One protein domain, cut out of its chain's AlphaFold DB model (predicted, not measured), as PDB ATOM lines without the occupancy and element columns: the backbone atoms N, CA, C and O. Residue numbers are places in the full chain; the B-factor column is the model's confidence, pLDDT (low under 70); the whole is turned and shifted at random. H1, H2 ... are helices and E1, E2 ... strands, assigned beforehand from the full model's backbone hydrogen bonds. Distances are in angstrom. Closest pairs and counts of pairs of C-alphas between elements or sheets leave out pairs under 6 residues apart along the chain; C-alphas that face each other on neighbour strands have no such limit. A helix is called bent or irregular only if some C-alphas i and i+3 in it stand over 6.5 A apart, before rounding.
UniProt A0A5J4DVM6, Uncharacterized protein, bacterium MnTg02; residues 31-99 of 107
ATOM      1  N   CYS A  31     -11.694 -42.855   5.632       94.25
ATOM      2  CA  CYS A  31     -12.332 -44.118   5.978       94.25
ATOM      3  C   CYS A  31     -12.000 -45.184   4.932       94.25
ATOM      4  O   CYS A  31     -12.050 -44.899   3.733       94.25
ATOM      5  N   ASP A  32     -11.717 -46.394   5.396       94.50
ATOM      6  CA  ASP A  32     -11.710 -47.620   4.606       94.50
ATOM      7  C   ASP A  32     -12.695 -48.609   5.246       94.50
ATOM      8  O   ASP A  32     -12.494 -49.104   6.359       94.50
ATOM      9  N   GLY A  33     -13.837 -48.796   4.584       94.25
ATOM     10  CA  GLY A  33     -15.002 -49.434   5.188       94.25
ATOM     11  C   GLY A  33     -15.380 -48.774   6.520       94.25
ATOM     12  O   GLY A  33     -15.528 -47.555   6.604       94.25
ATOM     13  N   ALA A  34     -15.509 -49.597   7.561       94.19
ATOM     14  CA  ALA A  34     -15.828 -49.187   8.929       94.19
ATOM     15  C   ALA A  34     -14.645 -48.559   9.701       94.19
ATOM     16  O   ALA A  34     -14.812 -48.098  10.831       94.19
ATOM     17  N   TYR A  35     -13.438 -48.543   9.130       95.69
ATOM     18  CA  TYR A  35     -12.232 -48.126   9.837       95.69
ATOM     19  C   TYR A  35     -11.775 -46.742   9.400       95.69
ATOM     20  O   TYR A  35     -11.761 -46.412   8.217       95.69
ATOM     21  N   GLN A  36     -11.334 -45.945  10.364       95.12
ATOM     22  CA  GLN A  36     -10.543 -44.755  10.110       95.12
ATOM     23  C   GLN A  36      -9.079 -45.146   9.913       95.12
ATOM     24  O   GLN A  36      -8.523 -45.896  10.715       95.12
ATOM     25  N   VAL A  37      -8.458 -44.606   8.865       94.62
ATOM     26  CA  VAL A  37      -7.058 -44.862   8.501       94.62
ATOM     27  C   VAL A  37      -6.209 -43.642   8.843       94.62
ATOM     28  O   VAL A  37      -6.488 -42.531   8.379       94.62
ATOM     29  N   PHE A  38      -5.154 -43.837   9.634       90.50
ATOM     30  CA  PHE A  38      -4.235 -42.760  10.004       90.50
ATOM     31  C   PHE A  38      -3.125 -42.582   8.964       90.50
ATOM     32  O   PHE A  38      -2.691 -43.530   8.311       90.50
ATOM     33  N   LYS A  39      -2.626 -41.346   8.820       85.19
ATOM     34  CA  LYS A  39      -1.577 -41.009   7.838       85.19
ATOM     35  C   LYS A  39      -0.281 -41.801   8.037       85.19
ATOM     36  O   LYS A  39       0.396 -42.090   7.060       85.19
ATOM     37  N   HIS A  40       0.049 -42.151   9.278       85.75
ATOM     38  CA  HIS A  40       1.276 -42.870   9.629       85.75
ATOM     39  C   HIS A  40       1.087 -44.395   9.689       85.75
ATOM     40  O   HIS A  40       1.936 -45.100  10.222       85.75
ATOM     41  N   GLY A  41      -0.015 -44.901   9.130       84.94
ATOM     42  CA  GLY A  41      -0.395 -46.305   9.218       84.94
ATOM     43  C   GLY A  41      -1.256 -46.604  10.445       84.94
ATOM     44  O   GLY A  41      -1.452 -45.764  11.324       84.94
ATOM     45  N   GLY A  42      -1.798 -47.818  10.471       90.25
ATOM     46  CA  GLY A  42      -2.770 -48.239  11.472       90.25
ATOM     47  C   GLY A  42      -4.203 -47.836  11.124       90.25
ATOM     48  O   GLY A  42      -4.466 -46.904  10.358       90.25
ATOM     49  N   GLN A  43      -5.137 -48.583  11.705       93.69
ATOM     50  CA  GLN A  43      -6.563 -48.383  11.517       93.69
ATOM     51  C   GLN A  43      -7.299 -48.560  12.842       93.69
ATOM     52  O   GLN A  43      -6.930 -49.400  13.661       93.69
ATOM     53  N   HIS A  44      -8.345 -47.768  13.043       93.00
ATOM     54  CA  HIS A  44      -9.177 -47.821  14.239       93.00
ATOM     55  C   HIS A  44     -10.652 -47.762  13.845       93.00
ATOM     56  O   HIS A  44     -11.019 -47.037  12.921       93.00
ATOM     57  N   ARG A  45     -11.509 -48.520  14.537       90.50
ATOM     58  CA  ARG A  45     -12.963 -48.441  14.338       90.50
ATOM     59  C   ARG A  45     -13.463 -47.081  14.807       90.50
ATOM     60  O   ARG A  45     -13.356 -46.753  15.981       90.50
ATOM     61  N   SER A  46     -13.963 -46.269  13.889       92.81
ATOM     62  CA  SER A  46     -14.433 -44.919  14.199       92.81
ATOM     63  C   SER A  46     -15.937 -44.864  13.969       92.81
ATOM     64  O   SER A  46     -16.346 -45.233  12.865       92.81
ATOM     65  N   PRO A  47     -16.745 -44.365  14.927       92.75
ATOM     66  CA  PRO A  47     -18.195 -44.263  14.755       92.75
ATOM     67  C   PRO A  47     -18.584 -43.572  13.444       92.75
ATOM     68  O   PRO A  47     -19.439 -44.048  12.708       92.75
ATOM     69  N   LEU A  48     -17.859 -42.514  13.066       94.12
ATOM     70  CA  LEU A  48     -18.104 -41.808  11.812       94.12
ATOM     71  C   LEU A  48     -17.876 -42.695  10.572       94.12
ATOM     72  O   LEU A  48     -18.643 -42.629   9.610       94.12
ATOM     73  N   CYS A  49     -16.811 -43.499  10.554       96.25
ATOM     74  CA  CYS A  49     -16.530 -44.386   9.424       96.25
ATOM     75  C   CYS A  49     -17.491 -45.580   9.393       96.25
ATOM     76  O   CYS A  49     -17.939 -45.961   8.312       96.25
ATOM     77  N   GLU A  50     -17.870 -46.107  10.556       96.94
ATOM     78  CA  GLU A  50     -18.921 -47.118  10.692       96.94
ATOM     79  C   GLU A  50     -20.250 -46.620  10.121       96.94
ATOM     80  O   GLU A  50     -20.826 -47.285   9.265       96.94
ATOM     81  N   ASP A  51     -20.692 -45.417  10.491       97.44
ATOM     82  CA  ASP A  51     -21.965 -44.847  10.030       97.44
ATOM     83  C   ASP A  51     -21.954 -44.546   8.526       97.44
ATOM     84  O   ASP A  51     -22.923 -44.808   7.803       97.44
ATOM     85  N   ARG A  52     -20.822 -44.050   8.007       97.19
ATOM     86  CA  ARG A  52     -20.625 -43.854   6.563       97.19
ATOM     87  C   ARG A  52     -20.708 -45.169   5.801       97.19
ATOM     88  O   ARG A  52     -21.348 -45.218   4.745       97.19
ATOM     89  N   TYR A  53     -20.061 -46.205   6.322       97.94
ATOM     90  CA  TYR A  53     -20.070 -47.531   5.728       97.94
ATOM     91  C   TYR A  53     -21.457 -48.168   5.810       97.94
ATOM     92  O   TYR A  53     -21.953 -48.677   4.807       97.94
ATOM     93  N   LEU A  54     -22.139 -48.039   6.948       98.06
ATOM     94  CA  LEU A  54     -23.507 -48.502   7.147       98.06
ATOM     95  C   LEU A  54     -24.453 -47.867   6.122       98.06
ATOM     96  O   LEU A  54     -25.153 -48.584   5.409       98.06
ATOM     97  N   ALA A  55     -24.399 -46.544   5.942       98.25
ATOM     98  CA  ALA A  55     -25.186 -45.856   4.921       98.25
ATOM     99  C   ALA A  55     -24.814 -46.294   3.491       98.25
ATOM    100  O   ALA A  55     -25.674 -46.371   2.612       98.25
ATOM    101  N   GLN A  56     -23.536 -46.583   3.225       98.19
ATOM    102  CA  GLN A  56     -23.098 -47.109   1.930       98.19
ATOM    103  C   GLN A  56     -23.682 -48.496   1.651       98.19
ATOM    104  O   GLN A  56     -24.138 -48.734   0.532       98.19
ATOM    105  N   ILE A  57     -23.675 -49.398   2.633       98.25
ATOM    106  CA  ILE A  57     -24.280 -50.724   2.497       98.25
ATOM    107  C   ILE A  57     -25.800 -50.604   2.376       98.25
ATOM    108  O   ILE A  57     -26.357 -51.165   1.441       98.25
ATOM    109  N   ALA A  58     -26.457 -49.785   3.198       98.25
ATOM    110  CA  ALA A  58     -27.898 -49.521   3.128       98.25
ATOM    111  C   ALA A  58     -28.359 -49.075   1.732       98.25
ATOM    112  O   ALA A  58     -29.356 -49.574   1.210       98.25
ATOM    113  N   ARG A  59     -27.589 -48.206   1.064       98.25
ATOM    114  CA  ARG A  59     -27.875 -47.801  -0.323       98.25
ATOM    115  C   ARG A  59     -27.810 -48.962  -1.319       98.25
ATOM    116  O   ARG A  59     -28.569 -48.958  -2.282       98.25
ATOM    117  N   LYS A  60     -26.968 -49.978  -1.086       97.62
ATOM    118  CA  LYS A  60     -26.938 -51.204  -1.912       97.62
ATOM    119  C   LYS A  60     -28.201 -52.056  -1.744       97.62
ATOM    120  O   LYS A  60     -28.532 -52.807  -2.650       97.62
ATOM    121  N   TYR A  61     -28.912 -51.899  -0.628       97.00
ATOM    122  CA  TYR A  61     -30.231 -52.489  -0.376       97.00
ATOM    123  C   TYR A  61     -31.392 -51.588  -0.839       97.00
ATOM    124  O   TYR A  61     -32.548 -51.872  -0.549       97.00
ATOM    125  N   GLY A  62     -31.111 -50.490  -1.552       97.44
ATOM    126  CA  GLY A  62     -32.132 -49.578  -2.078       97.44
ATOM    127  C   GLY A  62     -32.604 -48.500  -1.096       97.44
ATOM    128  O   GLY A  62     -33.465 -47.693  -1.445       97.44
ATOM    129  N   MET A  63     -32.036 -48.428   0.111       97.81
ATOM    130  CA  MET A  63     -32.402 -47.398   1.084       97.81
ATOM    131  C   MET A  63     -31.886 -46.020   0.654       97.81
ATOM    132  O   MET A  63     -30.716 -45.852   0.303       97.81
ATOM    133  N   ARG A  64     -32.736 -44.995   0.750       97.06
ATOM    134  CA  ARG A  64     -32.373 -43.599   0.461       97.06
ATOM    135  C   ARG A  64     -31.895 -42.887   1.727       97.06
ATOM    136  O   ARG A  64     -32.582 -42.015   2.241       97.06
ATOM    137  N   VAL A  65     -30.721 -43.269   2.226       96.88
ATOM    138  CA  VAL A  65     -30.148 -42.714   3.462       96.88
ATOM    139  C   VAL A  65     -28.757 -42.112   3.229       96.88
ATOM    140  O   VAL A  65     -27.928 -42.655   2.482       96.88
ATOM    141  N   SER A  66     -28.499 -40.959   3.850       97.38
ATOM    142  CA  SER A  66     -27.192 -40.299   3.828       97.38
ATOM    143  C   SER A  66     -26.351 -40.733   5.029       97.38
ATOM    144  O   SER A  66     -26.879 -41.107   6.070       97.38
ATOM    145  N   ALA A  67     -25.025 -40.664   4.901       95.81
ATOM    146  CA  ALA A  67     -24.144 -40.931   6.038       95.81
ATOM    147  C   ALA A  67     -24.363 -39.935   7.186       95.81
ATOM    148  O   ALA A  67     -24.293 -40.311   8.346       95.81
ATOM    149  N   TYR A  68     -24.668 -38.679   6.850       95.69
ATOM    150  CA  TYR A  68     -24.994 -37.652   7.831       95.69
ATOM    151  C   TYR A  68     -26.249 -38.017   8.633       95.69
ATOM    152  O   TYR A  68     -26.235 -37.897   9.851       95.69
ATOM    153  N   ALA A  69     -27.302 -38.513   7.976       96.94
ATOM    154  CA  ALA A  69     -28.530 -38.916   8.658       96.94
ATOM    155  C   ALA A  69     -28.289 -40.090   9.619       96.94
ATOM    156  O   ALA A  69     -28.720 -40.031  10.762       96.94
ATOM    157  N   VAL A  70     -27.534 -41.109   9.189       97.19
ATOM    158  CA  VAL A  70     -27.167 -42.245  10.057       97.19
ATOM    159  C   VAL A  70     -26.310 -41.800  11.244       97.19
ATOM    160  O   VAL A  70     -26.482 -42.311  12.339       97.19
ATOM    161  N   HIS A  71     -25.389 -40.859  11.039       95.69
ATOM    162  CA  HIS A  71     -24.475 -40.424  12.095       95.69
ATOM    163  C   HIS A  71     -25.139 -39.535  13.152       95.69
ATOM    164  O   HIS A  71     -24.812 -39.627  14.329       95.69
ATOM    165  N   ASN A  72     -26.045 -38.651  12.732       95.88
ATOM    166  CA  ASN A  72     -26.610 -37.622  13.608       95.88
ATOM    167  C   ASN A  72     -27.984 -37.992  14.177       95.88
ATOM    168  O   ASN A  72     -28.549 -37.198  14.925       95.88
ATOM    169  N   SER A  73     -28.539 -39.151  13.815       94.94
ATOM    170  CA  SER A  73     -29.812 -39.600  14.360       94.94
ATOM    171  C   SER A  73     -29.800 -41.082  14.695       94.94
ATOM    172  O   SER A  73     -29.700 -41.953  13.825       94.94
ATOM    173  N   ASP A  74     -29.995 -41.355  15.981       92.19
ATOM    174  CA  ASP A  74     -30.143 -42.709  16.503       92.19
ATOM    175  C   ASP A  74     -31.369 -43.415  15.922       92.19
ATOM    176  O   ASP A  74     -31.337 -44.631  15.734       92.19
ATOM    177  N   TYR A  75     -32.429 -42.669  15.589       95.12
ATOM    178  CA  TYR A  75     -33.623 -43.231  14.962       95.12
ATOM    179  C   TYR A  75     -33.318 -43.749  13.552       95.12
ATOM    180  O   TYR A  75     -33.597 -44.906  13.240       95.12
ATOM    181  N   GLU A  76     -32.687 -42.934  12.706       96.75
ATOM    182  CA  GLU A  76     -32.303 -43.329  11.354       96.75
ATOM    183  C   GLU A  76     -31.314 -44.493  11.384       96.75
ATOM    184  O   GLU A  76     -31.446 -45.435  10.597       96.75
ATOM    185  N   LYS A  77     -30.350 -44.468  12.310       96.88
ATOM    186  CA  LYS A  77     -29.405 -45.571  12.498       96.88
ATOM    187  C   LYS A  77     -30.107 -46.860  12.921       96.88
ATOM    188  O   LYS A  77     -29.847 -47.903  12.319       96.88
ATOM    189  N   ALA A  78     -31.038 -46.786  13.872       96.12
ATOM    190  CA  ALA A  78     -31.851 -47.925  14.288       96.12
ATOM    191  C   ALA A  78     -32.662 -48.489  13.117       96.12
ATOM    192  O   ALA A  78     -32.611 -49.688  12.861       96.12
ATOM    193  N   GLN A  79     -33.334 -47.633  12.342       95.94
ATOM    194  CA  GLN A  79     -34.139 -48.053  11.194       95.94
ATOM    195  C   GLN A  79     -33.301 -48.761  10.122       95.94
ATOM    196  O   GLN A  79     -33.713 -49.784   9.563       95.94
ATOM    197  N   VAL A  80     -32.099 -48.246   9.844       97.81
ATOM    198  CA  VAL A  80     -31.146 -48.911   8.949       97.81
ATOM    199  C   VAL A  80     -30.733 -50.266   9.518       97.81
ATOM    200  O   VAL A  80     -30.792 -51.267   8.804       97.81
ATOM    201  N   CYS A  81     -30.379 -50.330  10.798       97.25
ATOM    202  CA  CYS A  81     -29.965 -51.573  11.435       97.25
ATOM    203  C   CYS A  81     -31.080 -52.622  11.546       97.25
ATOM    204  O   CYS A  81     -30.794 -53.800  11.362       97.25
ATOM    205  N   TYR A  82     -32.343 -52.234  11.731       95.12
ATOM    206  CA  TYR A  82     -33.472 -53.167  11.653       95.12
ATOM    207  C   TYR A  82     -33.652 -53.753  10.253       95.12
ATOM    208  O   TYR A  82     -34.062 -54.900  10.106       95.12
ATOM    209  N   THR A  83     -33.326 -52.978   9.219       96.00
ATOM    210  CA  THR A  83     -33.506 -53.407   7.828       96.00
ATOM    211  C   THR A  83     -32.368 -54.315   7.358       96.00
ATOM    212  O   THR A  83     -32.616 -55.331   6.713       96.00
ATOM    213  N   ILE A  84     -31.115 -53.948   7.648       97.44
ATOM    214  CA  ILE A  84     -29.929 -54.600   7.065       97.44
ATOM    215  C   ILE A  84     -28.937 -55.148   8.092       97.44
ATOM    216  O   ILE A  84     -27.874 -55.629   7.709       97.44
ATOM    217  N   GLY A  85     -29.237 -55.091   9.389       95.44
ATOM    218  CA  GLY A  85     -28.277 -55.449  10.435       95.44
ATOM    219  C   GLY A  85     -27.824 -56.911  10.403       95.44
ATOM    220  O   GLY A  85     -26.745 -57.221  10.890       95.44
ATOM    221  N   HIS A  86     -28.576 -57.813   9.772       94.62
ATOM    222  CA  HIS A  86     -28.145 -59.202   9.588       94.62
ATOM    223  C   HIS A  86     -27.087 -59.391   8.481       94.62
ATOM    224  O   HIS A  86     -26.522 -60.478   8.362       94.62
ATOM    225  N   ASP A  87     -26.779 -58.366   7.680       96.12
ATOM    226  CA  ASP A  87     -25.670 -58.416   6.724       96.12
ATOM    227  C   ASP A  87     -24.331 -58.480   7.476       96.12
ATOM    228  O   ASP A  87     -24.011 -57.614   8.294       96.12
ATOM    229  N   ILE A  88     -23.515 -59.494   7.163       94.81
ATOM    230  CA  ILE A  88     -22.240 -59.785   7.843       94.81
ATOM    231  C   ILE A  88     -21.301 -58.573   7.871       94.81
ATOM    232  O   ILE A  88     -20.471 -58.435   8.769       94.81
ATOM    233  N   ARG A  89     -21.399 -57.701   6.862       95.19
ATOM    234  CA  ARG A  89     -20.551 -56.518   6.714       95.19
ATOM    235  C   ARG A  89     -20.836 -55.482   7.792       95.19
ATOM    236  O   ARG A  89     -19.929 -54.736   8.145       95.19
ATOM    237  N   VAL A  90     -22.070 -55.418   8.288       96.19
ATOM    238  CA  VAL A  90     -22.543 -54.375   9.210       96.19
ATOM    239  C   VAL A  90     -23.128 -54.927  10.507       96.19
ATOM    240  O   VAL A  90     -23.445 -54.148  11.401       96.19
ATOM    241  N   SER A  91     -23.218 -56.248  10.665       94.81
ATOM    242  CA  SER A  91     -23.787 -56.881  11.860       94.81
ATOM    243  C   SER A  91     -23.112 -56.454  13.157       94.81
ATOM    244  O   SER A  91     -23.784 -56.212  14.154       94.81
ATOM    245  N   HIS A  92     -21.794 -56.259  13.135       92.19
ATOM    246  CA  HIS A  92     -21.045 -55.746  14.280       92.19
ATOM    247  C   HIS A  92     -21.379 -54.284  14.627       92.19
ATOM    248  O   HIS A  92     -21.318 -53.922  15.796       92.19
ATOM    249  N   ILE A  93     -21.752 -53.460  13.640       95.00
ATOM    250  CA  ILE A  93     -22.192 -52.066  13.841       95.00
ATOM    251  C   ILE A  93     -23.607 -52.064  14.429       95.00
ATOM    252  O   ILE A  93     -23.929 -51.276  15.315       95.00
ATOM    253  N   CYS A  94     -24.448 -52.981  13.949       95.19
ATOM    254  CA  CYS A  94     -25.854 -53.072  14.316       95.19
ATOM    255  C   CYS A  94     -26.140 -53.943  15.543       95.19
ATOM    256  O   CYS A  94     -27.299 -54.065  15.931       95.19
ATOM    257  N   GLY A  95     -25.120 -54.526  16.181       90.44
ATOM    258  CA  GLY A  95     -25.299 -55.474  17.284       90.44
ATOM    259  C   GLY A  95     -26.176 -54.943  18.422       90.44
ATOM    260  O   GLY A  95     -27.000 -55.689  18.942       90.44
ATOM    261  N   ALA A  96     -26.066 -53.649  18.743       85.69
ATOM    262  CA  ALA A  96     -26.870 -52.989  19.777       85.69
ATOM    263  C   ALA A  96     -28.352 -52.786  19.403       85.69
ATOM    264  O   ALA A  96     -29.168 -52.568  20.285       85.69
ATOM    265  N   TYR A  97     -28.698 -52.841  18.115       86.75
ATOM    266  CA  TYR A  97     -30.071 -52.664  17.624       86.75
ATOM    267  C   TYR A  97     -30.755 -54.001  17.307       86.75
ATOM    268  O   TYR A  97     -31.979 -54.069  17.245       86.75
ATOM    269  N   LEU A  98     -29.967 -55.055  17.070       78.88
ATOM    270  CA  LEU A  98     -30.456 -56.407  16.778       78.88
ATOM    271  C   LEU A  98     -30.682 -57.217  18.052       78.88
ATOM    272  O   LEU A  98     -31.633 -57.993  18.134       78.88
ATOM    273  N   ASN A  99     -29.803 -57.031  19.036       64.25
ATOM    274  CA  ASN A  99     -29.928 -57.638  20.345       64.25
ATOM    275  C   ASN A  99     -30.614 -56.619  21.262       64.25
ATOM    276  O   ASN A  99     -29.957 -55.813  21.915       64.25
TER     277      ASN A  99
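Overview. This is residues 31 to 99 of the 107 residues of an uncharacterized protein of bacterium MnTg02 (UniProt A0A5J4DVM6). Look first for a small cluster of four helices with a two-stranded hairpin at one end; H1 runs through the middle, H2 and H3 pack on it crosswise, and H4 crosses H3. The hairpin E1 E2 extends the longest axis away from the helices. The printed part has 69 residues, in the order E1, E2, H1, H2, H3, H4; its two-stranded sheet is antiparallel and its class mostly helix. It is compact, with a radius of gyration of the C-alphas of 11.7 A, yet elongated, spanning 36 by 23 by 20 A.

Arrangement. Begin at E1, residues 35 to 37, which forms an antiparallel hairpin with E2, residues 43 to 45; N 36 and O 44 are 2.8 A apart, within hydrogen-bond range. Next comes H1, residues 47 to 60. It touches H2, residues 67 to 72, at a steep tilt of 47 degrees, opposite ways; their closest C-alphas, Arg 52 and Ala 67, are 4.6 A apart. H3, residues 74 to 84, touches H1 at a steep tilt of 46 degrees, the same way, closest at the C-alphas of Ala 58 and Val 80, 6.7 A. H2 and H3 touch only at the corner, closest at the C-alphas of Val 70 and Lys 77, 4.7 A. H4, residues 91 to 98, touches H3, closest at the C-alphas of Cys 81 and Cys 94, 5.2 A; their steep tilt of 69 degrees is only just short of about perpendicular. H4 is irregular, with C-alphas 93 and 96 7.6 A apart. Every O i to N i+4 pair is within hydrogen-bond range in H1, H2 and H3, but 2 of 4 in H4.

Along the chain. Find C-alpha 35 at (-12.232, -48.126, 9.837), where E1 begins. H1 runs 20.1 A from C-alpha 47 at (-18.195, -44.263, 14.755), and H3 15.2 A. H4 ends at C-alpha 98, (-30.456, -56.407, 16.778).

Size, cuts and confidence. The C-alphas farthest apart, His 40 and Thr 83, are 36.4 A apart. The printed part has no cut and no long link; residue 99 alone is under pLDDT 70.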